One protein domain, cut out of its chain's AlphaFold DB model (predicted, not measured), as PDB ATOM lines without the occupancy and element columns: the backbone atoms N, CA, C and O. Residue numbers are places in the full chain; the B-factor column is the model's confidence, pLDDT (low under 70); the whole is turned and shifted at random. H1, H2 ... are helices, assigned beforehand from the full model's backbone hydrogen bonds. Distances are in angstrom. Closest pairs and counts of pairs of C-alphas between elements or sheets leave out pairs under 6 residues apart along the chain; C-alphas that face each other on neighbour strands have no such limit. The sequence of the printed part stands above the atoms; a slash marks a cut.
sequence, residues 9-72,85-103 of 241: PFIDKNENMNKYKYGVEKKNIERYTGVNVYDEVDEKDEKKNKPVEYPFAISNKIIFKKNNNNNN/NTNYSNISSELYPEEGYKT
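Overview. This is residues 9 to 72 and 85 to 103 of the 241 residues of an uncharacterized protein of Plasmodium falciparum Tanzania (2000708) (UniProt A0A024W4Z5). This model has little regular structure: a long winding stretch of loops makes most of a flat, loose body, with the short helix H2 over one side of it and the shorter H1 at one end of its longest axis. Loops near Lys 44 make the opposite end. The printed part has 83 residues with two named helices, H1 then H2, and no named strand; the class is all helix, though only 14 residues are in named elements. The radius of gyration of the C-alphas is 16.0 A, and the spans are 48 by 34 by 19 A.

Along the chain. Find C-alpha 88 at (6.985, 7.774, 18.700); from there H2, residues 88 to 95, runs 10.8 A to C-alpha 95 at (-3.293, 4.575, 19.669). H1, residues 9 to 14, begins at C-alpha 9, (3.447, 22.937, 24.840).

Arrangement. H2 and H1 are apart. Every O i to N i+4 pair is within hydrogen-bond range in H1, and 2 of 4 in H2.

Size, cuts and confidence. Look from Met 17 to Lys 44 for the two C-alphas farthest apart, 50.0 A. Residues 15 to 72 hold no named element. Residues 73 to 84 are not printed, and the link from H1 to H2 runs across this cut; C-alphas 72 and 85 are 24.4 A apart. The pLDDT is under 70 at residues 41 to 43, 68 to 72 and 103.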
ATOM      1  N   PRO A   9       4.275  21.834  25.326       89.31
ATOM      2  CA  PRO A   9       3.447  22.937  24.840       89.31
ATOM      3  C   PRO A   9       2.138  23.117  25.642       89.31
ATOM      4  O   PRO A   9       1.504  24.165  25.553       89.31
ATOM      5  N   PHE A  10       1.740  22.142  26.475       88.88
ATOM      6  CA  PHE A  10       0.616  22.300  27.410       88.88
ATOM      7  C   PHE A  10       0.962  23.246  28.562       88.88
ATOM      8  O   PHE A  10       0.170  24.130  28.878       88.88
ATOM      9  N   ILE A  11       2.147  23.093  29.159       89.25
ATOM     10  CA  ILE A  11       2.647  23.980  30.219       89.25
ATOM     11  C   ILE A  11       2.876  25.386  29.659       89.25
ATOM     12  O   ILE A  11       2.467  26.354  30.287       89.25
ATOM     13  N   ASP A  12       3.432  25.499  28.446       90.19
ATOM     14  CA  ASP A  12       3.620  26.792  27.768       90.19
ATOM     15  C   ASP A  12       2.314  27.591  27.662       90.19
ATOM     16  O   ASP A  12       2.287  28.782  27.975       90.19
ATOM     17  N   LYS A  13       1.219  26.920  27.275       89.00
ATOM     18  CA  LYS A  13      -0.110  27.531  27.172       89.00
ATOM     19  C   LYS A  13      -0.753  27.794  28.533       89.00
ATOM     20  O   LYS A  13      -1.384  28.829  28.698       89.00
ATOM     21  N   ASN A  14      -0.623  26.881  29.495       88.81
ATOM     22  CA  ASN A  14      -1.230  27.038  30.823       88.81
ATOM     23  C   ASN A  14      -0.568  28.159  31.639       88.81
ATOM     24  O   ASN A  14      -1.252  28.864  32.375       88.81
ATOM     25  N   GLU A  15       0.745  28.332  31.495       89.19
ATOM     26  CA  GLU A  15       1.525  29.361  32.194       89.19
ATOM     27  C   GLU A  15       1.742  30.630  31.348       89.19
ATOM     28  O   GLU A  15       2.485  31.522  31.753       89.19
ATOM     29  N   ASN A  16       1.091  30.738  30.181       88.56
ATOM     30  CA  ASN A  16       1.180  31.880  29.258       88.56
ATOM     31  C   ASN A  16       2.626  32.282  28.893       88.56
ATOM     32  O   ASN A  16       2.937  33.465  28.741       88.56
ATOM     33  N   MET A  17       3.525  31.303  28.743       87.62
ATOM     34  CA  MET A  17       4.941  31.552  28.440       87.62
ATOM     35  C   MET A  17       5.195  31.915  26.966       87.62
ATOM     36  O   MET A  17       6.214  32.540  26.670       87.62
ATOM     37  N   ASN A  18       4.274  31.552  26.062       89.06
ATOM     38  CA  ASN A  18       4.272  31.884  24.629       89.06
ATOM     39  C   ASN A  18       5.585  31.557  23.888       89.06
ATOM     40  O   ASN A  18       6.016  32.307  23.008       89.06
ATOM     41  N   LYS A  19       6.244  30.445  24.232       90.44
ATOM     42  CA  LYS A  19       7.509  30.020  23.610       90.44
ATOM     43  C   LYS A  19       7.326  29.042  22.458       90.44
ATOM     44  O   LYS A  19       8.201  28.966  21.594       90.44
ATOM     45  N   TYR A  20       6.218  28.306  22.402       90.19
ATOM     46  CA  TYR A  20       5.924  27.418  21.276       90.19
ATOM     47  C   TYR A  20       5.200  28.182  20.161       90.19
ATOM     48  O   TYR A  20       4.012  28.474  20.264       90.19
ATOM     49  N   LYS A  21       5.897  28.437  19.043       89.12
ATOM     50  CA  LYS A  21       5.368  29.179  17.875       89.12
ATOM     51  C   LYS A  21       4.025  28.650  17.357       89.12
ATOM     52  O   LYS A  21       3.189  29.426  16.910       89.12
ATOM     53  N   TYR A  22       3.841  27.333  17.387       86.12
ATOM     54  CA  TYR A  22       2.656  26.663  16.849       86.12
ATOM     55  C   TYR A  22       1.564  26.406  17.904       86.12
ATOM     56  O   TYR A  22       0.525  25.839  17.577       86.12
ATOM     57  N   GLY A  23       1.779  26.819  19.158       85.75
ATOM     58  CA  GLY A  23       0.857  26.560  20.264       85.75
ATOM     59  C   GLY A  23       0.659  25.068  20.564       85.75
ATOM     60  O   GLY A  23       1.523  24.238  20.279       85.75
ATOM     61  N   VAL A  24      -0.491  24.730  21.163       86.44
ATOM     62  CA  VAL A  24      -0.884  23.347  21.481       86.44
ATOM     63  C   VAL A  24      -2.328  23.062  21.075       86.44
ATOM     64  O   VAL A  24      -3.249  23.818  21.411       86.44
ATOM     65  N   GLU A  25      -2.528  21.939  20.387       84.06
ATOM     66  CA  GLU A  25      -3.848  21.366  20.140       84.06
ATOM     67  C   GLU A  25      -4.313  20.617  21.398       84.06
ATOM     68  O   GLU A  25      -3.663  19.677  21.863       84.06
ATOM     69  N   LYS A  26      -5.440  21.039  21.980       80.75
ATOM     70  CA  LYS A  26      -6.010  20.366  23.152       80.75
ATOM     71  C   LYS A  26      -6.812  19.152  22.687       80.75
ATOM     72  O   LYS A  26      -7.792  19.308  21.962       80.75
ATOM     73  N   LYS A  27      -6.421  17.950  23.119       80.44
ATOM     74  CA  LYS A  27      -7.189  16.727  22.856       80.44
ATOM     75  C   LYS A  27      -8.352  16.612  23.865       80.44
ATOM     76  O   LYS A  27      -8.306  17.197  24.949       80.44
ATOM     77  N   ASN A  28      -9.405  15.866  23.521       86.06
ATOM     78  CA  ASN A  28     -10.443  15.497  24.490       86.06
ATOM     79  C   ASN A  28      -9.873  14.561  25.559       86.06
ATOM     80  O   ASN A  28      -8.914  13.835  25.300       86.06
ATOM     81  N   ILE A  29     -10.500  14.520  26.739       87.12
ATOM     82  CA  ILE A  29     -10.043  13.665  27.847       87.12
ATOM     83  C   ILE A  29      -9.988  12.176  27.475       87.12
ATOM     84  O   ILE A  29      -9.093  11.463  27.916       87.12
ATOM     85  N   GLU A  30     -10.879  11.742  26.584       88.25
ATOM     86  CA  GLU A  30     -10.971  10.376  26.053       88.25
ATOM     87  C   GLU A  30      -9.728   9.962  25.246       88.25
ATOM     88  O   GLU A  30      -9.496   8.772  25.060       88.25
ATOM     89  N   ARG A  31      -8.927  10.928  24.763       85.94
ATOM     90  CA  ARG A  31      -7.652  10.679  24.065       85.94
ATOM     91  C   ARG A  31      -6.453  10.596  25.013       85.94
ATOM     92  O   ARG A  31      -5.390  10.172  24.589       85.94
ATOM     93  N   TYR A  32      -6.597  11.010  26.273       86.06
ATOM     94  CA  TYR A  32      -5.524  10.916  27.272       86.06
ATOM     95  C   TYR A  32      -5.710   9.720  28.202       86.06
ATOM     96  O   TYR A  32      -4.737   9.142  28.674       86.06
ATOM     97  N   THR A  33      -6.959   9.356  28.497       86.94
ATOM     98  CA  THR A  33      -7.276   8.308  29.466       86.94
ATOM     99  C   THR A  33      -8.632   7.675  29.171       86.94
ATOM    100  O   THR A  33      -9.518   8.311  28.603       86.94
ATOM    101  N   GLY A  34      -8.821   6.430  29.599       86.94
ATOM    102  CA  GLY A  34     -10.101   5.737  29.506       86.94
ATOM    103  C   GLY A  34      -9.974   4.230  29.687       86.94
ATOM    104  O   GLY A  34      -8.870   3.699  29.798       86.94
ATOM    105  N   VAL A  35     -11.114   3.546  29.753       87.00
ATOM    106  CA  VAL A  35     -11.188   2.077  29.755       87.00
ATOM    107  C   VAL A  35     -10.970   1.560  28.329       87.00
ATOM    108  O   VAL A  35     -11.351   2.230  27.364       87.00
ATOM    109  N   ASN A  36     -10.335   0.392  28.206       85.75
ATOM    110  CA  ASN A  36     -10.156  -0.287  26.925       85.75
ATOM    111  C   ASN A  36     -11.494  -0.828  26.389       85.75
ATOM    112  O   ASN A  36     -12.409  -1.111  27.165       85.75
ATOM    113  N   VAL A  37     -11.590  -1.011  25.075       86.62
ATOM    114  CA  VAL A  37     -12.771  -1.554  24.389       86.62
ATOM    115  C   VAL A  37     -12.411  -2.791  23.581       86.62
ATOM    116  O   VAL A  37     -11.246  -2.996  23.240       86.62
ATOM    117  N   TYR A  38     -13.409  -3.607  23.256       84.38
ATOM    118  CA  TYR A  38     -13.227  -4.692  22.299       84.38
ATOM    119  C   TYR A  38     -13.030  -4.124  20.884       84.38
ATOM    120  O   TYR A  38     -13.944  -3.544  20.286       84.38
ATOM    121  N   ASP A  39     -11.810  -4.288  20.369       74.81
ATOM    122  CA  ASP A  39     -11.407  -3.971  18.997       74.81
ATOM    123  C   ASP A  39     -11.710  -5.176  18.080       74.81
ATOM    124  O   ASP A  39     -10.809  -5.863  17.601       74.81
ATOM    125  N   GLU A  40     -12.991  -5.492  17.899       72.12
ATOM    126  CA  GLU A  40     -13.452  -6.602  17.049       72.12
ATOM    127  C   GLU A  40     -13.400  -6.199  15.562       72.12
ATOM    128  O   GLU A  40     -13.859  -5.113  15.175       72.12
ATOM    129  N   VAL A  41     -12.856  -7.083  14.716       62.25
ATOM    130  CA  VAL A  41     -12.801  -6.881  13.253       62.25
ATOM    131  C   VAL A  41     -14.167  -7.145  12.623       62.25
ATOM    132  O   VAL A  41     -14.558  -6.422  11.705       62.25
ATOM    133  N   ASP A  42     -14.909  -8.133  13.130       68.75
ATOM    134  CA  ASP A  42     -16.243  -8.444  12.626       68.75
ATOM    135  C   ASP A  42     -17.231  -7.347  13.043       68.75
ATOM    136  O   ASP A  42     -17.402  -7.021  14.218       68.75
ATOM    137  N   GLU A  43     -17.881  -6.731  12.058       66.19
ATOM    138  CA  GLU A  43     -18.902  -5.711  12.293       66.19
ATOM    139  C   GLU A  43     -20.144  -6.270  12.985       66.19
ATOM    140  O   GLU A  43     -20.917  -5.498  13.549       66.19
ATOM    141  N   LYS A  44     -20.325  -7.594  12.958       73.94
ATOM    142  CA  LYS A  44     -21.459  -8.280  13.570       73.94
ATOM    143  C   LYS A  44     -21.251  -8.612  15.045       73.94
ATOM    144  O   LYS A  44     -22.198  -9.087  15.666       73.94
ATOM    145  N   ASP A  45     -20.065  -8.374  15.610       77.62
ATOM    146  CA  ASP A  45     -19.852  -8.640  17.030       77.62
ATOM    147  C   ASP A  45     -20.560  -7.586  17.895       77.62
ATOM    148  O   ASP A  45     -20.274  -6.386  17.845       77.62
ATOM    149  N   GLU A  46     -21.483  -8.051  18.733       82.50
ATOM    150  CA  GLU A  46     -22.234  -7.214  19.661       82.50
ATOM    151  C   GLU A  46     -21.348  -6.524  20.707       82.50
ATOM    152  O   GLU A  46     -21.771  -5.533  21.306       82.50
ATOM    153  N   LYS A  47     -20.146  -7.038  20.978       83.31
ATOM    154  CA  LYS A  47     -19.186  -6.484  21.940       83.31
ATOM    155  C   LYS A  47     -18.316  -5.381  21.353       83.31
ATOM    156  O   LYS A  47     -17.687  -4.653  22.121       83.31
ATOM    157  N   LYS A  48     -18.316  -5.188  20.032       83.69
ATOM    158  CA  LYS A  48     -17.521  -4.151  19.365       83.69
ATOM    159  C   LYS A  48     -17.760  -2.771  19.980       83.69
ATOM    160  O   LYS A  48     -18.898  -2.354  20.192       83.69
ATOM    161  N   ASN A  49     -16.675  -2.044  20.255       82.31
ATOM    162  CA  ASN A  49     -16.685  -0.726  20.911       82.31
ATOM    163  C   ASN A  49     -17.300  -0.693  22.326       82.31
ATOM    164  O   ASN A  49     -17.434   0.393  22.898       82.31
ATOM    165  N   LYS A  50     -17.659  -1.838  22.921       87.62
ATOM    166  CA  LYS A  50     -18.058  -1.904  24.329       87.62
ATOM    167  C   LYS A  50     -16.812  -2.002  25.217       87.62
ATOM    168  O   LYS A  50     -15.805  -2.574  24.788       87.62
ATOM    169  N   PRO A  51     -16.848  -1.437  26.439       86.50
ATOM    170  CA  PRO A  51     -15.766  -1.590  27.401       86.50
ATOM    171  C   PRO A  51     -15.474  -3.062  27.676       86.50
ATOM    172  O   PRO A  51     -16.399  -3.866  27.784       86.50
ATOM    173  N   VAL A  52     -14.193  -3.392  27.827       84.44
ATOM    174  CA  VAL A  52     -13.785  -4.735  28.248       84.44
ATOM    175  C   VAL A  52     -14.359  -5.028  29.632       84.44
ATOM    176  O   VAL A  52     -14.270  -4.195  30.538       84.44
ATOM    177  N   GLU A  53     -14.952  -6.207  29.786       83.44
ATOM    178  CA  GLU A  53     -15.541  -6.661  31.042       83.44
ATOM    179  C   GLU A  53     -14.475  -7.280  31.949       83.44
ATOM    180  O   GLU A  53     -13.585  -7.998  31.496       83.44
ATOM    181  N   TYR A  54     -14.578  -7.006  33.248       79.06
ATOM    182  CA  TYR A  54     -13.666  -7.518  34.267       79.06
ATOM    183  C   TYR A  54     -14.466  -8.110  35.431       79.06
ATOM    184  O   TYR A  54     -15.592  -7.675  35.676       79.06
ATOM    185  N   PRO A  55     -13.889  -9.056  36.197       78.38
ATOM    186  CA  PRO A  55     -14.574  -9.692  37.327       78.38
ATOM    187  C   PRO A  55     -14.841  -8.750  38.520       78.38
ATOM    188  O   PRO A  55     -15.443  -9.164  39.504       78.38
ATOM    189  N   PHE A  56     -14.409  -7.489  38.454       76.94
ATOM    190  CA  PHE A  56     -14.592  -6.463  39.483       76.94
ATOM    191  C   PHE A  56     -15.087  -5.155  38.856       76.94
ATOM    192  O   PHE A  56     -14.930  -4.905  37.660       76.94
ATOM    193  N   ALA A  57     -15.664  -4.283  39.683       77.38
ATOM    194  CA  ALA A  57     -16.243  -3.027  39.223       77.38
ATOM    195  C   ALA A  57     -15.182  -2.060  38.663       77.38
ATOM    196  O   ALA A  57     -14.185  -1.744  39.323       77.38
ATOM    197  N   ILE A  58     -15.449  -1.528  37.465       76.44
ATOM    198  CA  ILE A  58     -14.646  -0.495  36.801       76.44
ATOM    199  C   ILE A  58     -15.541   0.682  36.419       76.44
ATOM    200  O   ILE A  58     -16.678   0.532  35.974       76.44
ATOM    201  N   SER A  59     -15.012   1.894  36.593       76.50
ATOM    202  CA  SER A  59     -15.690   3.113  36.162       76.50
ATOM    203  C   SER A  59     -15.629   3.260  34.639       76.50
ATOM    204  O   SER A  59     -14.689   3.854  34.109       76.50
ATOM    205  N   ASN A  60     -16.701   2.864  33.956       77.44
ATOM    206  CA  ASN A  60     -16.862   3.011  32.502       77.44
ATOM    207  C   ASN A  60     -17.224   4.443  32.049       77.44
ATOM    208  O   ASN A  60     -17.635   4.654  30.914       77.44
ATOM    209  N   LYS A  61     -17.068   5.449  32.924       82.88
ATOM    210  CA  LYS A  61     -17.409   6.858  32.640       82.88
ATOM    211  C   LYS A  61     -16.599   7.473  31.498       82.88
ATOM    212  O   LYS A  61     -17.075   8.400  30.856       82.88
ATOM    213  N   ILE A  62     -15.361   7.018  31.298       84.06
ATOM    214  CA  ILE A  62     -14.470   7.527  30.252       84.06
ATOM    215  C   ILE A  62     -13.946   6.327  29.476       84.06
ATOM    216  O   ILE A  62     -13.221   5.501  30.030       84.06
ATOM    217  N   ILE A  63     -14.324   6.245  28.206       87.62
ATOM    218  CA  ILE A  63     -13.875   5.221  27.266       87.62
ATOM    219  C   ILE A  63     -12.760   5.830  26.421       87.62
ATOM    220  O   ILE A  63     -12.901   6.957  25.944       87.62
ATOM    221  N   PHE A  64     -11.651   5.109  26.264       88.50
ATOM    222  CA  PHE A  64     -10.539   5.601  25.462       88.50
ATOM    223  C   PHE A  64     -10.921   5.606  23.977       88.50
ATOM    224  O   PHE A  64     -11.406   4.601  23.456       88.50
ATOM    225  N   LYS A  65     -10.695   6.728  23.287       87.44
ATOM    226  CA  LYS A  65     -10.974   6.871  21.852       87.44
ATOM    227  C   LYS A  65      -9.672   7.022  21.080       87.44
ATOM    228  O   LYS A  65      -8.983   8.034  21.211       87.44
ATOM    229  N   LYS A  66      -9.379   6.030  20.239       85.56
ATOM    230  CA  LYS A  66      -8.267   6.078  19.283       85.56
ATOM    231  C   LYS A  66      -8.529   7.138  18.217       85.56
ATOM    232  O   LYS A  66      -9.679   7.410  17.866       85.56
ATOM    233  N   ASN A  67      -7.461   7.728  17.688       77.19
ATOM    234  CA  ASN A  67      -7.580   8.635  16.552       77.19
ATOM    235  C   ASN A  67      -7.883   7.835  15.269       77.19
ATOM    236  O   ASN A  67      -7.014   7.142  14.739       77.19
ATOM    237  N   ASN A  68      -9.121   7.904  14.772       62.34
ATOM    238  CA  ASN A  68      -9.520   7.213  13.544       62.34
ATOM    239  C   ASN A  68      -9.135   8.040  12.310       62.34
ATOM    240  O   ASN A  68      -9.944   8.801  11.787       62.34
ATOM    241  N   ASN A  69      -7.921   7.837  11.797       50.44
ATOM    242  CA  ASN A  69      -7.508   8.406  10.506       50.44
ATOM    243  C   ASN A  69      -8.129   7.680   9.288       50.44
ATOM    244  O   ASN A  69      -8.025   8.178   8.171       50.44
ATOM    245  N   ASN A  70      -8.821   6.551   9.492       41.81
ATOM    246  CA  ASN A  70      -9.415   5.720   8.433       41.81
ATOM    247  C   ASN A  70     -10.949   5.830   8.348       41.81
ATOM    248  O   ASN A  70     -11.638   4.822   8.213       41.81
ATOM    249  N   ASN A  71     -11.510   7.038   8.398       36.81
ATOM    250  CA  ASN A  71     -12.891   7.226   7.949       36.81
ATOM    251  C   ASN A  71     -12.898   7.564   6.452       36.81
ATOM    252  O   ASN A  71     -12.691   8.711   6.064       36.81
ATOM    253  N   ASN A  72     -13.218   6.560   5.630       38.94
ATOM    254  CA  ASN A  72     -13.693   6.686   4.241       38.94
ATOM    255  C   ASN A  72     -15.090   7.347   4.165       38.94
ATOM    256  O   ASN A  72     -15.944   6.943   3.387       38.94
ATOM    257  N   ASN A  85       4.803  16.945  15.109       86.62
ATOM    258  CA  ASN A  85       5.605  15.977  15.850       86.62
ATOM    259  C   ASN A  85       5.258  14.548  15.414       86.62
ATOM    260  O   ASN A  85       4.200  14.033  15.774       86.62
ATOM    261  N   THR A  86       6.164  13.910  14.677       88.44
ATOM    262  CA  THR A  86       6.053  12.522  14.197       88.44
ATOM    263  C   THR A  86       6.864  11.534  15.039       88.44
ATOM    264  O   THR A  86       7.038  10.380  14.651       88.44
ATOM    265  N   ASN A  87       7.364  11.959  16.202       91.31
ATOM    266  CA  ASN A  87       8.079  11.063  17.103       91.31
ATOM    267  C   ASN A  87       7.134  10.013  17.693       91.31
ATOM    268  O   ASN A  87       5.923  10.230  17.828       91.31
ATOM    269  N   TYR A  88       7.721   8.897  18.129       89.88
ATOM    270  CA  TYR A  88       6.985   7.774  18.700       89.88
ATOM    271  C   TYR A  88       6.045   8.199  19.836       89.88
ATOM    272  O   TYR A  88       4.910   7.737  19.877       89.88
ATOM    273  N   SER A  89       6.459   9.113  20.719       87.94
ATOM    274  CA  SER A  89       5.621   9.598  21.829       87.94
ATOM    275  C   SER A  89       4.292  10.202  21.363       87.94
ATOM    276  O   SER A  89       3.238   9.898  21.917       87.94
ATOM    277  N   ASN A  90       4.299  11.000  20.293       88.31
ATOM    278  CA  ASN A  90       3.068  11.609  19.792       88.31
ATOM    279  C   ASN A  90       2.202  10.613  19.009       88.31
ATOM    280  O   ASN A  90       0.987  10.631  19.159       88.31
ATOM    281  N   ILE A  91       2.809   9.729  18.210       88.50
ATOM    282  CA  ILE A  91       2.068   8.737  17.413       88.50
ATOM    283  C   ILE A  91       1.439   7.672  18.314       88.50
ATOM    284  O   ILE A  91       0.270   7.321  18.173       88.50
ATOM    285  N   SER A  92       2.213   7.144  19.259       87.81
ATOM    286  CA  SER A  92       1.756   6.074  20.143       87.81
ATOM    287  C   SER A  92       0.643   6.547  21.086       87.81
ATOM    288  O   SER A  92      -0.294   5.784  21.316       87.81
ATOM    289  N   SER A  93       0.661   7.819  21.516       87.25
ATOM    290  CA  SER A  93      -0.414   8.421  22.323       87.25
ATOM    291  C   SER A  93      -1.753   8.579  21.585       87.25
ATOM    292  O   SER A  93      -2.785   8.819  22.209       87.25
ATOM    293  N   GLU A  94      -1.782   8.445  20.255       86.94
ATOM    294  CA  GLU A  94      -3.036   8.397  19.489       86.94
ATOM    295  C   GLU A  94      -3.684   7.011  19.475       86.94
ATOM    296  O   GLU A  94      -4.890   6.887  19.241       86.94
ATOM    297  N   LEU A  95      -2.879   5.974  19.704       87.38
ATOM    298  CA  LEU A  95      -3.293   4.575  19.669       87.38
ATOM    299  C   LEU A  95      -3.531   4.008  21.069       87.38
ATOM    300  O   LEU A  95      -4.391   3.141  21.234       87.38
ATOM    301  N   TYR A  96      -2.785   4.501  22.057       88.12
ATOM    302  CA  TYR A  96      -2.801   4.029  23.434       88.12
ATOM    303  C   TYR A  96      -2.682   5.212  24.405       88.12
ATOM    304  O   TYR A  96      -1.979   6.175  24.108       88.12
ATOM    305  N   PRO A  97      -3.317   5.159  25.582       89.06
ATOM    306  CA  PRO A  97      -3.085   6.149  26.634       89.06
ATOM    307  C   PRO A  97      -1.660   6.031  27.203       89.06
ATOM    308  O   PRO A  97      -1.207   4.932  27.519       89.06
ATOM    309  N   GLU A  98      -0.958   7.157  27.378       86.50
ATOM    310  CA  GLU A  98       0.446   7.177  27.836       86.50
ATOM    311  C   GLU A  98       0.619   6.586  29.245       86.50
ATOM    312  O   GLU A  98       1.504   5.765  29.478       86.50
ATOM    313  N   GLU A  99      -0.270   6.944  30.172       83.31
ATOM    314  CA  GLU A  99      -0.301   6.393  31.538       83.31
ATOM    315  C   GLU A  99      -0.944   4.997  31.608       83.31
ATOM    316  O   GLU A  99      -0.987   4.371  32.667       83.31
ATOM    317  N   GLY A 100      -1.443   4.499  30.477       81.94
ATOM    318  CA  GLY A 100      -2.194   3.263  30.394       81.94
ATOM    319  C   GLY A 100      -3.696   3.422  30.513       81.94
ATOM    320  O   GLY A 100      -4.243   4.473  30.860       81.94
ATOM    321  N   TYR A 101      -4.394   2.346  30.155       82.56
ATOM    322  CA  TYR A 101      -5.838   2.291  30.319       82.56
ATOM    323  C   TYR A 101      -6.181   2.412  31.800       82.56
ATOM    324  O   TYR A 101      -5.421   1.962  32.662       82.56
ATOM    325  N   LYS A 102      -7.360   2.960  32.104       77.69
ATOM    326  CA  LYS A 102      -7.935   2.901  33.450       77.69
ATOM    327  C   LYS A 102      -8.217   1.440  33.783       77.69
ATOM    328  O   LYS A 102      -9.263   0.896  33.447       77.69
ATOM    329  N   THR A 103      -7.215   0.820  34.380       63.19
ATOM    330  CA  THR A 103      -7.081  -0.605  34.659       63.19
ATOM    331  C   THR A 103      -6.963  -0.804  36.169       63.19
ATOM    332  O   THR A 103      -6.884   0.173  36.926       63.19
TER     333      THR A 103